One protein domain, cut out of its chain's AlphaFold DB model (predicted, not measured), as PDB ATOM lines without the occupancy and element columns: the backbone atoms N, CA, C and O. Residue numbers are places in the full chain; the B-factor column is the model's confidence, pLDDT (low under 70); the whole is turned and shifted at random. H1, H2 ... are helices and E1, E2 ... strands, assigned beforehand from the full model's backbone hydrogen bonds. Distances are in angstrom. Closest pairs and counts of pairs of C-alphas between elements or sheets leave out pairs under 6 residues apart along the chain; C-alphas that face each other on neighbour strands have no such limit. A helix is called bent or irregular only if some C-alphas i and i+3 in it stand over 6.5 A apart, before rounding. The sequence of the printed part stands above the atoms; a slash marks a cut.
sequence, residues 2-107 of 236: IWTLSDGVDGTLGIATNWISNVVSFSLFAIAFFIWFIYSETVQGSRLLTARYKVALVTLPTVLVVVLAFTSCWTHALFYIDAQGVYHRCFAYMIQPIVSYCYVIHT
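AT A GLANCE: This is residues 2 to 107 of the 236 residues of the protein "Diguanylate cyclase" of Collinsella sp. OM07-12 (UniProt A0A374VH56). What does this domain look like? It is a rod made by a loose up-and-down bundle, each helix running against the one before it in the chain: the long H1 and H2 form a helical hairpin, and the shorter H3 packs beside residues 26 to 41 of H1. Near residues 15 to 23 of H1, a small hairpin of two strands, E1 and E2, lies by the same long helix. What is it made of? The 106 printed residues have three named helices and two named strands, in the order H1, H2, E1, E2, H3, with an antiparallel sheet of order E1 - E2; the class is mostly helix. The whole is loose, with a radius of gyration of the C-alphas of 16.3 A and spans of 52 by 24 by 20 A.

IN THESE COORDINATES: Where are the strands? E1 is residues 79 to 81, beginning at C-alpha 79 (307.006, 172.854, 183.031), and E2 is residues 87 to 89; they measure 7.0 A and 6.9 A from first to last C-alpha. Where are the helices? H1, residues 12 to 43, runs 46.4 A from C-alpha 12 at (295.297, 173.156, 196.242). H2, residues 52 to 75, measures 31.5 A, and H3, residues 95 to 107, measures 18.7 A and ends at C-alpha 107 (308.053, 158.931, 158.398). Is any helix uneven? H2 is irregular, but only just: C-alphas 58 and 61 are 6.7 A apart; it also has a kink of 40 degrees near residue 69.

HOW THE PARTS SIT: How do the strands pair? E1 and E2 form an antiparallel hairpin at 155 degrees, with N 88 and O 80 within hydrogen-bond range at 2.9 A and N 80 and O 88 at 3.1 A. What is near the sheet? The closest C-alphas of H1 and E1, Trp 19 and Ile 81, are 7.2 A apart; E1 and H3 are apart. How do the helices meet? H1, with residues 19 to 34 alone, touches H2 at a shallow tilt of 12 degrees, opposite ways, closest at the C-alphas of Ser 27 and Val 66, 5.0 A. H1 touches H3 the same way at a shallow tilt of 18 degrees, with residues 26 to 41 alone, closest at the C-alphas of Phe 33 and Ser 100, 5.7 A. H2, with residues 61 to 65 alone, touches residues 95 to 99 of H3 at a shallow tilt of 23 degrees, opposite ways, closest at the C-alphas of Val 65 and Gln 96, 5.9 A. Are the helix backbones complete? Every O i to N i+4 pair is within hydrogen-bond range in H1 and H3, and 16 of 20 are in H2.

THE WHOLE: How large is it? The two C-alphas farthest apart, those of Asp 10 and Arg 47, are 52.3 A apart. How is it linked? The printed part has no cut; the link from H1 to H2 is short, and those from H2 to E1, E1 to E2 and E2 to H3 are tight. Where is confidence low? Residues 2 to 11 are under 70, and the mean pLDDT of the printed part is 84.0.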
ATOM      1  N   ILE A   2     291.808 171.233 178.431       45.28
ATOM      2  CA  ILE A   2     291.510 170.914 179.851       45.28
ATOM      3  C   ILE A   2     292.051 171.999 180.811       45.28
ATOM      4  O   ILE A   2     291.438 172.294 181.827       45.28
ATOM      5  N   TRP A   3     293.150 172.661 180.438       51.97
ATOM      6  CA  TRP A   3     293.795 173.733 181.212       51.97
ATOM      7  C   TRP A   3     292.885 174.936 181.521       51.97
ATOM      8  O   TRP A   3     292.892 175.435 182.637       51.97
ATOM      9  N   THR A   4     292.015 175.331 180.584       53.16
ATOM     10  CA  THR A   4     291.102 176.480 180.746       53.16
ATOM     11  C   THR A   4     290.002 176.253 181.784       53.16
ATOM     12  O   THR A   4     289.371 177.209 182.208       53.16
ATOM     13  N   LEU A   5     289.751 175.002 182.190       50.47
ATOM     14  CA  LEU A   5     288.797 174.679 183.260       50.47
ATOM     15  C   LEU A   5     289.414 174.822 184.660       50.47
ATOM     16  O   LEU A   5     288.688 174.796 185.647       50.47
ATOM     17  N   SER A   6     290.741 174.943 184.744       51.28
ATOM     18  CA  SER A   6     291.496 175.015 185.999       51.28
ATOM     19  C   SER A   6     292.293 176.314 186.148       51.28
ATOM     20  O   SER A   6     292.927 176.519 187.184       51.28
ATOM     21  N   ASP A   7     292.288 177.162 185.124       50.22
ATOM     22  CA  ASP A   7     293.016 178.423 185.092       50.22
ATOM     23  C   ASP A   7     292.312 179.450 185.989       50.22
ATOM     24  O   ASP A   7     291.157 179.803 185.752       50.22
ATOM     25  N   GLY A   8     292.986 179.886 187.056       53.81
ATOM     26  CA  GLY A   8     292.438 180.840 188.028       53.81
ATOM     27  C   GLY A   8     291.480 180.249 189.069       53.81
ATOM     28  O   GLY A   8     290.819 181.006 189.777       53.81
ATOM     29  N   VAL A   9     291.383 178.918 189.185       56.91
ATOM     30  CA  VAL A   9     290.662 178.286 190.302       56.91
ATOM     31  C   VAL A   9     291.569 178.282 191.531       56.91
ATOM     32  O   VAL A   9     292.507 177.486 191.617       56.91
ATOM     33  N   ASP A  10     291.273 179.164 192.485       58.41
ATOM     34  CA  ASP A  10     291.989 179.251 193.756       58.41
ATOM     35  C   ASP A  10     291.855 177.948 194.562       58.41
ATOM     36  O   ASP A  10     290.757 177.434 194.795       58.41
ATOM     37  N   GLY A  11     292.989 177.407 195.016       67.94
ATOM     38  CA  GLY A  11     293.045 176.258 195.920       67.94
ATOM     39  C   GLY A  11     293.985 175.135 195.477       67.94
ATOM     40  O   GLY A  11     294.318 174.964 194.304       67.94
ATOM     41  N   THR A  12     294.389 174.306 196.442       74.25
ATOM     42  CA  THR A  12     295.297 173.156 196.242       74.25
ATOM     43  C   THR A  12     294.781 172.154 195.203       74.25
ATOM     44  O   THR A  12     295.566 171.514 194.504       74.25
ATOM     45  N   LEU A  13     293.457 172.051 195.065       78.25
ATOM     46  CA  LEU A  13     292.773 171.145 194.145       78.25
ATOM     47  C   LEU A  13     292.856 171.623 192.682       78.25
ATOM     48  O   LEU A  13     293.030 170.800 191.781       78.25
ATOM     49  N   GLY A  14     292.818 172.940 192.449       77.62
ATOM     50  CA  GLY A  14     293.027 173.541 191.128       77.62
ATOM     51  C   GLY A  14     294.458 173.323 190.641       77.62
ATOM     52  O   GLY A  14     294.678 172.783 189.561       77.62
ATOM     53  N   ILE A  15     295.445 173.605 191.495       78.50
ATOM     54  CA  ILE A  15     296.865 173.385 191.178       78.50
ATOM     55  C   ILE A  15     297.139 171.904 190.856       78.50
ATOM     56  O   ILE A  15     297.785 171.599 189.852       78.50
ATOM     57  N   ALA A  16     296.606 170.971 191.654       82.06
ATOM     58  CA  ALA A  16     296.756 169.536 191.403       82.06
ATOM     59  C   ALA A  16     296.116 169.099 190.071       82.06
ATOM     60  O   ALA A  16     296.721 168.342 189.309       82.06
ATOM     61  N   THR A  17     294.922 169.605 189.754       82.69
ATOM     62  CA  THR A  17     294.223 169.309 188.492       82.69
ATOM     63  C   THR A  17     295.001 169.837 187.287       82.69
ATOM     64  O   THR A  17     295.149 169.138 186.280       82.69
ATOM     65  N   ASN A  18     295.560 171.040 187.405       81.69
ATOM     66  CA  ASN A  18     296.378 171.671 186.378       81.69
ATOM     67  C   ASN A  18     297.669 170.870 186.106       81.69
ATOM     68  O   ASN A  18     298.014 170.600 184.949       81.69
ATOM     69  N   TRP A  19     298.325 170.383 187.165       84.62
ATOM     70  CA  TRP A  19     299.462 169.466 187.061       84.62
ATOM     71  C   TRP A  19     299.093 168.187 186.311       84.62
ATOM     72  O   TRP A  19     299.722 167.869 185.299       84.62
ATOM     73  N   ILE A  20     298.051 167.480 186.760       87.06
ATOM     74  CA  ILE A  20     297.607 166.218 186.147       87.06
ATOM     75  C   ILE A  20     297.277 166.429 184.668       87.06
ATOM     76  O   ILE A  20     297.761 165.685 183.815       87.06
ATOM     77  N   SER A  21     296.510 167.474 184.349       86.00
ATOM     78  CA  SER A  21     296.139 167.816 182.975       86.00
ATOM     79  C   SER A  21     297.365 168.000 182.079       86.00
ATOM     80  O   SER A  21     297.400 167.464 180.967       86.00
ATOM     81  N   ASN A  22     298.385 168.731 182.539       86.19
ATOM     82  CA  ASN A  22     299.590 168.974 181.750       86.19
ATOM     83  C   ASN A  22     300.438 167.708 181.587       86.19
ATOM     84  O   ASN A  22     300.795 167.377 180.457       86.19
ATOM     85  N   VAL A  23     300.696 166.953 182.663       89.00
ATOM     86  CA  VAL A  23     301.452 165.685 182.584       89.00
ATOM     87  C   VAL A  23     300.793 164.720 181.598       89.00
ATOM     88  O   VAL A  23     301.466 164.157 180.727       89.00
ATOM     89  N   VAL A  24     299.469 164.565 181.694       89.38
ATOM     90  CA  VAL A  24     298.684 163.725 180.784       89.38
ATOM     91  C   VAL A  24     298.765 164.259 179.355       89.38
ATOM     92  O   VAL A  24     299.006 163.480 178.436       89.38
ATOM     93  N   SER A  25     298.638 165.572 179.152       86.38
ATOM     94  CA  SER A  25     298.703 166.184 177.820       86.38
ATOM     95  C   SER A  25     300.060 165.970 177.143       86.38
ATOM     96  O   SER A  25     300.096 165.515 176.000       86.38
ATOM     97  N   PHE A  26     301.175 166.222 177.839       87.69
ATOM     98  CA  PHE A  26     302.522 165.984 177.305       87.69
ATOM     99  C   PHE A  26     302.755 164.505 176.977       87.69
ATOM    100  O   PHE A  26     303.286 164.180 175.911       87.69
ATOM    101  N   SER A  27     302.319 163.611 177.869       90.38
ATOM    102  CA  SER A  27     302.484 162.166 177.696       90.38
ATOM    103  C   SER A  27     301.671 161.644 176.512       90.38
ATOM    104  O   SER A  27     302.221 160.986 175.632       90.38
ATOM    105  N   LEU A  28     300.378 161.976 176.447       90.56
ATOM    106  CA  LEU A  28     299.496 161.556 175.357       90.56
ATOM    107  C   LEU A  28     299.966 162.096 174.010       90.56
ATOM    108  O   LEU A  28     299.925 161.368 173.023       90.56
ATOM    109  N   PHE A  29     300.453 163.337 173.963       87.50
ATOM    110  CA  PHE A  29     300.976 163.915 172.731       87.50
ATOM    111  C   PHE A  29     302.206 163.142 172.237       87.50
ATOM    112  O   PHE A  29     302.236 162.704 171.089       87.50
ATOM    113  N   ALA A  30     303.194 162.887 173.102       89.94
ATOM    114  CA  ALA A  30     304.379 162.112 172.731       89.94
ATOM    115  C   ALA A  30     304.026 160.679 172.285       89.94
ATOM    116  O   ALA A  30     304.528 160.202 171.265       89.94
ATOM    117  N   ILE A  31     303.117 160.018 173.011       92.69
ATOM    118  CA  ILE A  31     302.637 158.667 172.691       92.69
ATOM    119  C   ILE A  31     301.900 158.651 171.346       92.69
ATOM    120  O   ILE A  31     302.143 157.756 170.542       92.69
ATOM    121  N   ALA A  32     301.051 159.640 171.054       90.75
ATOM    122  CA  ALA A  32     300.304 159.706 169.798       90.75
ATOM    123  C   ALA A  32     301.231 159.784 168.571       90.75
ATOM    124  O   ALA A  32     301.040 159.040 167.608       90.75
ATOM    125  N   PHE A  33     302.276 160.618 168.619       90.94
ATOM    126  CA  PHE A  33     303.267 160.699 167.535       90.94
ATOM    127  C   PHE A  33     304.097 159.425 167.390       90.94
ATOM    128  O   PHE A  33     304.453 159.042 166.276       90.94
ATOM    129  N   PHE A  34     304.373 158.741 168.498       93.56
ATOM    130  CA  PHE A  34     305.033 157.444 168.457       93.56
ATOM    131  C   PHE A  34     304.133 156.351 167.856       93.56
ATOM    132  O   PHE A  34     304.588 155.581 167.016       93.56
ATOM    133  N   ILE A  35     302.844 156.311 168.204       92.06
ATOM    134  CA  ILE A  35     301.873 155.396 167.581       92.06
ATOM    135  C   ILE A  35     301.783 155.665 166.078       92.06
ATOM    136  O   ILE A  35     301.827 154.722 165.288       92.06
ATOM    137  N   TRP A  36     301.720 156.937 165.673       91.19
ATOM    138  CA  TRP A  36     301.775 157.324 164.264       91.19
ATOM    139  C   TRP A  36     303.046 156.812 163.577       91.19
ATOM    140  O   TRP A  36     302.973 156.273 162.473       91.19
ATOM    141  N   PHE A  37     304.202 156.937 164.234       93.19
ATOM    142  CA  PHE A  37     305.463 156.412 163.722       93.19
ATOM    143  C   PHE A  37     305.396 154.905 163.468       93.19
ATOM    144  O   PHE A  37     305.695 154.459 162.361       93.19
ATOM    145  N   ILE A  38     304.944 154.132 164.458       92.12
ATOM    146  CA  ILE A  38     304.789 152.680 164.324       92.12
ATOM    147  C   ILE A  38     303.815 152.353 163.189       92.12
ATOM    148  O   ILE A  38     304.146 151.562 162.310       92.12
ATOM    149  N   TYR A  39     302.645 152.995 163.161       91.06
ATOM    150  CA  TYR A  39     301.657 152.807 162.102       91.06
ATOM    151  C   TYR A  39     302.264 153.064 160.714       91.06
ATOM    152  O   TYR A  39     302.229 152.190 159.850       91.06
ATOM    153  N   SER A  40     302.903 154.216 160.517       90.81
ATOM    154  CA  SER A  40     303.487 154.593 159.230       90.81
ATOM    155  C   SER A  40     304.591 153.624 158.789       90.81
ATOM    156  O   SER A  40     304.598 153.173 157.644       90.81
ATOM    157  N   GLU A  41     305.478 153.217 159.699       91.38
ATOM    158  CA  GLU A  41     306.548 152.259 159.400       91.38
ATOM    159  C   GLU A  41     306.015 150.842 159.113       91.38
ATOM    160  O   GLU A  41     306.560 150.152 158.246       91.38
ATOM    161  N   THR A  42     304.937 150.406 159.785       88.62
ATOM    162  CA  THR A  42     304.283 149.118 159.481       88.62
ATOM    163  C   THR A  42     303.642 149.122 158.095       88.62
ATOM    164  O   THR A  42     303.860 148.190 157.323       88.62
ATOM    165  N   VAL A  43     302.931 150.194 157.730       86.69
ATOM    166  CA  VAL A  43     302.300 150.361 156.407       86.69
ATOM    167  C   VAL A  43     303.345 150.424 155.285       86.69
ATOM    168  O   VAL A  43     303.118 149.964 154.163       86.69
ATOM    169  N   GLN A  44     304.526 150.962 155.582       85.56
ATOM    170  CA  GLN A  44     305.640 151.043 154.642       85.56
ATOM    171  C   GLN A  44     306.491 149.761 154.573       85.56
ATOM    172  O   GLN A  44     307.344 149.650 153.693       85.56
ATOM    173  N   GLY A  45     306.260 148.780 155.455       82.81
ATOM    174  CA  GLY A  45     307.005 147.516 155.483       82.81
ATOM    175  C   GLY A  45     308.473 147.675 155.901       82.81
ATOM    176  O   GLY A  45     309.350 146.982 155.384       82.81
ATOM    177  N   SER A  46     308.762 148.619 156.798       81.00
ATOM    178  CA  SER A  46     310.131 148.983 157.174       81.00
ATOM    179  C   SER A  46     310.864 147.903 157.981       81.00
ATOM    180  O   SER A  46     310.302 147.225 158.844       81.00
ATOM    181  N   ARG A  47     312.185 147.805 157.772       78.69
ATOM    182  CA  ARG A  47     313.096 146.925 158.538       78.69
ATOM    183  C   ARG A  47     313.435 147.462 159.936       78.69
ATOM    184  O   ARG A  47     314.205 146.830 160.663       78.69
ATOM    185  N   LEU A  48     312.950 148.649 160.304       78.00
ATOM    186  CA  LEU A  48     313.122 149.194 161.656       78.00
ATOM    187  C   LEU A  48     312.287 148.428 162.685       78.00
ATOM    188  O   LEU A  48     312.756 148.213 163.800       78.00
ATOM    189  N   LEU A  49     311.103 147.953 162.295       82.50
ATOM    190  CA  LEU A  49     310.173 147.273 163.199       82.50
ATOM    191  C   LEU A  49     310.368 145.754 163.282       82.50
ATOM    192  O   LEU A  49     309.735 145.101 164.106       82.50
ATOM    193  N   THR A  50     311.259 145.173 162.475       83.12
ATOM    194  CA  THR A  50     311.507 143.722 162.486       83.12
ATOM    195  C   THR A  50     312.408 143.266 163.633       83.12
ATOM    196  O   THR A  50     312.292 142.128 164.084       83.12
ATOM    197  N   ALA A  51     313.302 144.125 164.132       88.12
ATOM    198  CA  ALA A  51     314.247 143.771 165.191       88.12
ATOM    199  C   ALA A  51     313.871 144.421 166.531       88.12
ATOM    200  O   ALA A  51     313.812 145.647 166.638       88.12
ATOM    201  N   ARG A  52     313.713 143.607 167.586       86.94
ATOM    202  CA  ARG A  52     313.295 144.064 168.928       86.94
ATOM    203  C   ARG A  52     314.176 145.182 169.500       86.94
ATOM    204  O   ARG A  52     313.654 146.120 170.092       86.94
ATOM    205  N   TYR A  53     315.492 145.121 169.285       89.00
ATOM    206  CA  TYR A  53     316.415 146.148 169.787       89.00
ATOM    207  C   TYR A  53     316.239 147.506 169.084       89.00
ATOM    208  O   TYR A  53     316.396 148.543 169.722       89.00
ATOM    209  N   LYS A  54     315.878 147.522 167.792       89.00
ATOM    210  CA  LYS A  54     315.616 148.765 167.048       89.00
ATOM    211  C   LYS A  54     314.323 149.411 167.513       89.00
ATOM    212  O   LYS A  54     314.294 150.617 167.726       89.00
ATOM    213  N   VAL A  55     313.285 148.602 167.735       88.75
ATOM    214  CA  VAL A  55     312.021 149.071 168.319       88.75
ATOM    215  C   VAL A  55     312.275 149.683 169.694       88.75
ATOM    216  O   VAL A  55     311.826 150.796 169.949       88.75
ATOM    217  N   ALA A  56     313.057 149.016 170.550       90.19
ATOM    218  CA  ALA A  56     313.431 149.560 171.853       90.19
ATOM    219  C   ALA A  56     314.152 150.911 171.720       90.19
ATOM    220  O   ALA A  56     313.741 151.877 172.356       90.19
ATOM    221  N   LEU A  57     315.153 151.010 170.836       91.31
ATOM    222  CA  LEU A  57     315.918 152.241 170.611       91.31
ATOM    223  C   LEU A  57     315.037 153.405 170.144       91.31
ATOM    224  O   LEU A  57     315.180 154.518 170.640       91.31
ATOM    225  N   VAL A  58     314.098 153.146 169.236       92.12
ATOM    226  CA  VAL A  58     313.171 154.170 168.738       92.12
ATOM    227  C   VAL A  58     312.070 154.486 169.756       92.12
ATOM    228  O   VAL A  58     311.457 155.535 169.678       92.12
ATOM    229  N   THR A  59     311.833 153.643 170.760       93.12
ATOM    230  CA  THR A  59     310.871 153.933 171.842       93.12
ATOM    231  C   THR A  59     311.479 154.835 172.929       93.12
ATOM    232  O   THR A  59     310.749 155.560 173.611       93.12
ATOM    233  N   LEU A  60     312.812 154.840 173.079       94.44
ATOM    234  CA  LEU A  60     313.524 155.585 174.130       94.44
ATOM    235  C   LEU A  60     313.197 157.087 174.176       94.44
ATOM    236  O   LEU A  60     312.929 157.570 175.275       94.44
ATOM    237  N   PRO A  61     313.167 157.844 173.059       94.69
ATOM    238  CA  PRO A  61     312.866 159.277 173.114       94.69
ATOM    239  C   PRO A  61     311.453 159.564 173.635       94.69
ATOM    240  O   PRO A  61     311.239 160.531 174.360       94.69
ATOM    241  N   THR A  62     310.488 158.700 173.312       93.12
ATOM    242  CA  THR A  62     309.108 158.824 173.794       93.12
ATOM    243  C   THR A  62     309.027 158.528 175.288       93.12
ATOM    244  O   THR A  62     308.416 159.289 176.034       93.12
ATOM    245  N   VAL A  63     309.692 157.458 175.740       94.81
ATOM    246  CA  VAL A  63     309.784 157.117 177.169       94.81
ATOM    247  C   VAL A  63     310.463 158.240 177.942       94.81
ATOM    248  O   VAL A  63     309.972 158.618 179.000       94.81
ATOM    249  N   LEU A  64     311.531 158.828 177.399       94.06
ATOM    250  CA  LEU A  64     312.209 159.974 177.996       94.06
ATOM    251  C   LEU A  64     311.247 161.150 178.197       94.06
ATOM    252  O   LEU A  64     311.208 161.708 179.287       94.06
ATOM    253  N   VAL A  65     310.448 161.508 177.188       92.62
ATOM    254  CA  VAL A  65     309.467 162.601 177.309       92.62
ATOM    255  C   VAL A  65     308.404 162.292 178.366       92.62
ATOM    256  O   VAL A  65     308.083 163.166 179.166       92.62
ATOM    257  N   VAL A  66     307.886 161.061 178.405       93.62
ATOM    258  CA  VAL A  66     306.900 160.645 179.416       93.62
ATOM    259  C   VAL A  66     307.511 160.714 180.816       93.62
ATOM    260  O   VAL A  66     306.933 161.332 181.704       93.62
ATOM    261  N   VAL A  67     308.707 160.156 181.012       93.75
ATOM    262  CA  VAL A  67     309.417 160.218 182.297       93.75
ATOM    263  C   VAL A  67     309.644 161.670 182.708       93.75
ATOM    264  O   VAL A  67     309.295 162.028 183.826       93.75
ATOM    265  N   LEU A  68     310.128 162.524 181.799       91.75
ATOM    266  CA  LEU A  68     310.335 163.948 182.067       91.75
ATOM    267  C   LEU A  68     309.037 164.680 182.426       91.75
ATOM    268  O   LEU A  68     309.072 165.570 183.273       91.75
ATOM    269  N   ALA A  69     307.903 164.310 181.823       89.44
ATOM    270  CA  ALA A  69     306.600 164.878 182.158       89.44
ATOM    271  C   ALA A  69     306.176 164.515 183.582       89.44
ATOM    272  O   ALA A  69     305.773 165.401 184.333       89.44
ATOM    273  N   PHE A  70     306.332 163.251 183.981       90.88
ATOM    274  CA  PHE A  70     306.021 162.808 185.341       90.88
ATOM    275  C   PHE A  70     306.999 163.359 186.382       90.88
ATOM    276  O   PHE A  70     306.568 163.760 187.458       90.88
ATOM    277  N   THR A  71     308.298 163.430 186.078       90.06
ATOM    278  CA  THR A  71     309.292 163.976 187.015       90.06
ATOM    279  C   THR A  71     309.243 165.499 187.113       90.06
ATOM    280  O   THR A  71     309.826 166.056 188.043       90.06
ATOM    281  N   SER A  72     308.544 166.181 186.195       87.69
ATOM    282  CA  SER A  72     308.477 167.646 186.144       87.69
ATOM    283  C   SER A  72     307.910 168.266 187.423       87.69
ATOM    284  O   SER A  72     308.284 169.391 187.739       87.69
ATOM    285  N   CYS A  73     307.088 167.539 188.192       82.19
ATOM    286  CA  CYS A  73     306.582 168.006 189.490       82.19
ATOM    287  C   CYS A  73     307.687 168.241 190.531       82.19
ATOM    288  O   CYS A  73     307.523 169.085 191.408       82.19
ATOM    289  N   TRP A  74     308.825 167.552 190.411       83.31
ATOM    290  CA  TRP A  74     309.998 167.770 191.259       83.31
ATOM    291  C   TRP A  74     311.081 168.559 190.535       83.31
ATOM    292  O   TRP A  74     311.645 169.504 191.081       83.31
ATOM    293  N   THR A  75     311.383 168.188 189.293       84.94
ATOM    294  CA  THR A  75     312.555 168.706 188.580       84.94
ATOM    295  C   THR A  75     312.309 170.039 187.893       84.94
ATOM    296  O   THR A  75     313.279 170.678 187.497       84.94
ATOM    297  N   HIS A  76     311.047 170.448 187.717       87.75
ATOM    298  CA  HIS A  76     310.683 171.659 186.978       87.75
ATOM    299  C   HIS A  76     311.342 171.671 185.584       87.75
ATOM    300  O   HIS A  76     311.858 172.687 185.124       87.75
ATOM    301  N   ALA A  77     311.406 170.503 184.930       84.50
ATOM    302  CA  ALA A  77     312.188 170.319 183.707       84.50
ATOM    303  C   ALA A  77     311.407 170.707 182.445       84.50
ATOM    304  O   ALA A  77     311.910 171.487 181.637       84.50
ATOM    305  N   LEU A  78     310.188 170.182 182.269       83.62
ATOM    306  CA  LEU A  78     309.336 170.515 181.118       83.62
ATOM    307  C   LEU A  78     308.481 171.748 181.403       83.62
ATOM    308  O   LEU A  78     308.406 172.665 180.585       83.62
ATOM    309  N   PHE A  79     307.859 171.770 182.576       86.19
ATOM    310  CA  PHE A  79     307.006 172.854 183.031       86.19
ATOM    311  C   PHE A  79     306.938 172.891 184.557       86.19
ATOM    312  O   PHE A  79     307.218 171.891 185.227       86.19
ATOM    313  N   TYR A  80     306.522 174.030 185.096       86.38
ATOM    314  CA  TYR A  80     306.081 174.131 186.479       86.38
ATOM    315  C   TYR A  80     304.849 175.018 186.593       86.38
ATOM    316  O   TYR A  80     304.521 175.771 185.676       86.38
ATOM    317  N   ILE A  81     304.160 174.892 187.721       84.19
ATOM    318  CA  ILE A  81     302.991 175.696 188.059       84.19
ATOM    319  C   ILE A  81     303.339 176.454 189.332       84.19
ATOM    320  O   ILE A  81     303.781 175.835 190.303       84.19
ATOM    321  N   ASP A  82     303.223 177.779 189.299       82.31
ATOM    322  CA  ASP A  82     303.518 178.617 190.462       82.31
ATOM    323  C   ASP A  82     302.413 178.545 191.530       82.31
ATOM    324  O   ASP A  82     301.379 177.893 191.364       82.31
ATOM    325  N   ALA A  83     302.645 179.200 192.671       77.44
ATOM    326  CA  ALA A  83     301.696 179.220 193.786       77.44
ATOM    327  C   ALA A  83     300.375 179.933 193.438       77.44
ATOM    328  O   ALA A  83     299.385 179.762 194.145       77.44
ATOM    329  N   GLN A  84     300.366 180.715 192.357       74.62
ATOM    330  CA  GLN A  84     299.217 181.423 191.807       74.62
ATOM    331  C   GLN A  84     298.477 180.582 190.748       74.62
ATOM    332  O   GLN A  84     297.505 181.051 190.162       74.62
ATOM    333  N   GLY A  85     298.913 179.340 190.501       72.25
ATOM    334  CA  GLY A  85     298.299 178.435 189.534       72.25
ATOM    335  C   GLY A  85     298.674 178.716 188.076       72.25
ATOM    336  O   GLY A  85     298.106 178.089 187.181       72.25
ATOM    337  N   VAL A  86     299.632 179.611 187.819       77.62
ATOM    338  CA  VAL A  86     300.061 179.994 186.473       77.62
ATOM    339  C   VAL A  86     301.107 179.014 185.952       77.62
ATOM    340  O   VAL A  86     302.041 178.608 186.647       77.62
ATOM    341  N   TYR A  87     300.940 178.627 184.691       81.00
ATOM    342  CA  TYR A  87     301.818 177.701 183.986       81.00
ATOM    343  C   TYR A  87     303.063 178.404 183.427       81.00
ATOM    344  O   TYR A  87     302.957 179.369 182.669       81.00
ATOM    345  N   HIS A  88     304.241 177.843 183.701       81.94
ATOM    346  CA  HIS A  88     305.525 178.327 183.194       81.94
ATOM    347  C   HIS A  88     306.259 177.236 182.410       81.94
ATOM    348  O   HIS A  88     306.321 176.072 182.814       81.94
ATOM    349  N   ARG A  89     306.837 177.616 181.264       84.44
ATOM    350  CA  ARG A  89     307.640 176.722 180.410       84.44
ATOM    351  C   ARG A  89     309.086 176.691 180.897       84.44
ATOM    352  O   ARG A  89     309.673 177.743 181.127       84.44
ATOM    353  N   CYS A  90     309.671 175.500 180.977       87.06
ATOM    354  CA  CYS A  90     311.031 175.307 181.488       87.06
ATOM    355  C   CYS A  90     312.057 174.993 180.394       87.06
ATOM    356  O   CYS A  90     311.732 174.886 179.212       87.06
ATOM    357  N   PHE A  91     313.318 174.810 180.802       85.69
ATOM    358  CA  PHE A  91     314.446 174.606 179.890       85.69
ATOM    359  C   PHE A  91     314.293 173.374 178.981       85.69
ATOM    360  O   PHE A  91     314.716 173.414 177.827       85.69
ATOM    361  N   ALA A  92     313.673 172.288 179.460       87.25
ATOM    362  CA  ALA A  92     313.509 171.053 178.694       87.25
ATOM    363  C   ALA A  92     312.184 170.990 177.916       87.25
ATOM    364  O   ALA A  92     311.942 170.004 177.221       87.25
ATOM    365  N   TYR A  93     311.344 172.034 177.969       83.12
ATOM    366  CA  TYR A  93     310.054 172.091 177.265       83.12
ATOM    367  C   TYR A  93     310.176 171.726 175.775       83.12
ATOM    368  O   TYR A  93     309.308 171.051 175.228       83.12
ATOM    369  N   MET A  94     311.276 172.124 175.123       84.31
ATOM    370  CA  MET A  94     311.502 171.891 173.692       84.31
ATOM    371  C   MET A  94     311.806 170.432 173.328       84.31
ATOM    372  O   MET A  94     311.672 170.069 172.162       84.31
ATOM    373  N   ILE A  95     312.153 169.569 174.290       88.31
ATOM    374  CA  ILE A  95     312.449 168.155 174.011       88.31
ATOM    375  C   ILE A  95     311.218 167.456 173.427       88.31
ATOM    376  O   ILE A  95     311.329 166.752 172.425       88.31
ATOM    377  N   GLN A  96     310.040 167.682 174.010       87.25
ATOM    378  CA  GLN A  96     308.810 167.047 173.547       87.25
ATOM    379  C   GLN A  96     308.472 167.380 172.079       87.25
ATOM    380  O   GLN A  96     308.316 166.436 171.300       87.25
ATOM    381  N   PRO A  97     308.364 168.656 171.651       84.44
ATOM    382  CA  PRO A  97     308.043 168.970 170.263       84.44
ATOM    383  C   PRO A  97     309.141 168.520 169.297       84.44
ATOM    384  O   PRO A  97     308.812 168.038 168.216       84.44
ATOM    385  N   ILE A  98     310.423 168.600 169.678       88.00
ATOM    386  CA  ILE A  98     311.531 168.109 168.843       88.00
ATOM    387  C   ILE A  98     311.370 166.610 168.566       88.00
ATOM    388  O   ILE A  98     311.368 166.205 167.406       88.00
ATOM    389  N   VAL A  99     311.164 165.794 169.606       90.44
ATOM    390  CA  VAL A  99     310.970 164.341 169.459       90.44
ATOM    391  C   VAL A  99     309.762 164.032 168.567       90.44
ATOM    392  O   VAL A  99     309.871 163.231 167.639       90.44
ATOM    393  N   SER A 100     308.627 164.702 168.794       88.94
ATOM    394  CA  SER A 100     307.416 164.520 167.986       88.94
ATOM    395  C   SER A 100     307.639 164.872 166.510       88.94
ATOM    396  O   SER A 100     307.279 164.084 165.633       88.94
ATOM    397  N   TYR A 101     308.270 166.013 166.212       86.56
ATOM    398  CA  TYR A 101     308.539 166.422 164.832       86.56
ATOM    399  C   TYR A 101     309.561 165.521 164.141       86.56
ATOM    400  O   TYR A 101     309.385 165.222 162.961       86.56
ATOM    401  N   CYS A 102     310.578 165.026 164.852       91.00
ATOM    402  CA  CYS A 102     311.536 164.074 164.292       91.00
ATOM    403  C   CYS A 102     310.845 162.807 163.763       91.00
ATOM    404  O   CYS A 102     311.154 162.377 162.651       91.00
ATOM    405  N   TYR A 103     309.876 162.241 164.494       92.12
ATOM    406  CA  TYR A 103     309.114 161.078 164.019       92.12
ATOM    407  C   TYR A 103     308.294 161.376 162.763       92.12
ATOM    408  O   TYR A 103     308.307 160.596 161.807       92.12
ATOM    409  N   VAL A 104     307.589 162.507 162.747       90.31
ATOM    410  CA  VAL A 104     306.760 162.902 161.600       90.31
ATOM    411  C   VAL A 104     307.628 163.140 160.374       90.31
ATOM    412  O   VAL A 104     307.368 162.568 159.323       90.31
ATOM    413  N   ILE A 105     308.698 163.922 160.511       90.12
ATOM    414  CA  ILE A 105     309.608 164.232 159.406       90.12
ATOM    415  C   ILE A 105     310.250 162.950 158.873       90.12
ATOM    416  O   ILE A 105     310.251 162.740 157.663       90.12
ATOM    417  N   HIS A 106     310.734 162.064 159.752       92.44
ATOM    418  CA  HIS A 106     311.291 160.777 159.334       92.44
ATOM    419  C   HIS A 106     310.279 159.968 158.518       92.44
ATOM    420  O   HIS A 106     310.574 159.559 157.395       92.44
ATOM    421  N   THR A 107     309.078 159.754 159.059       92.19
ATOM    422  CA  THR A 107     308.053 158.931 158.398       92.19
ATOM    423  C   THR A 107     307.574 159.537 157.086       92.19
ATOM    424  O   THR A 107     307.372 158.797 156.126       92.19
TER     425      THR A 107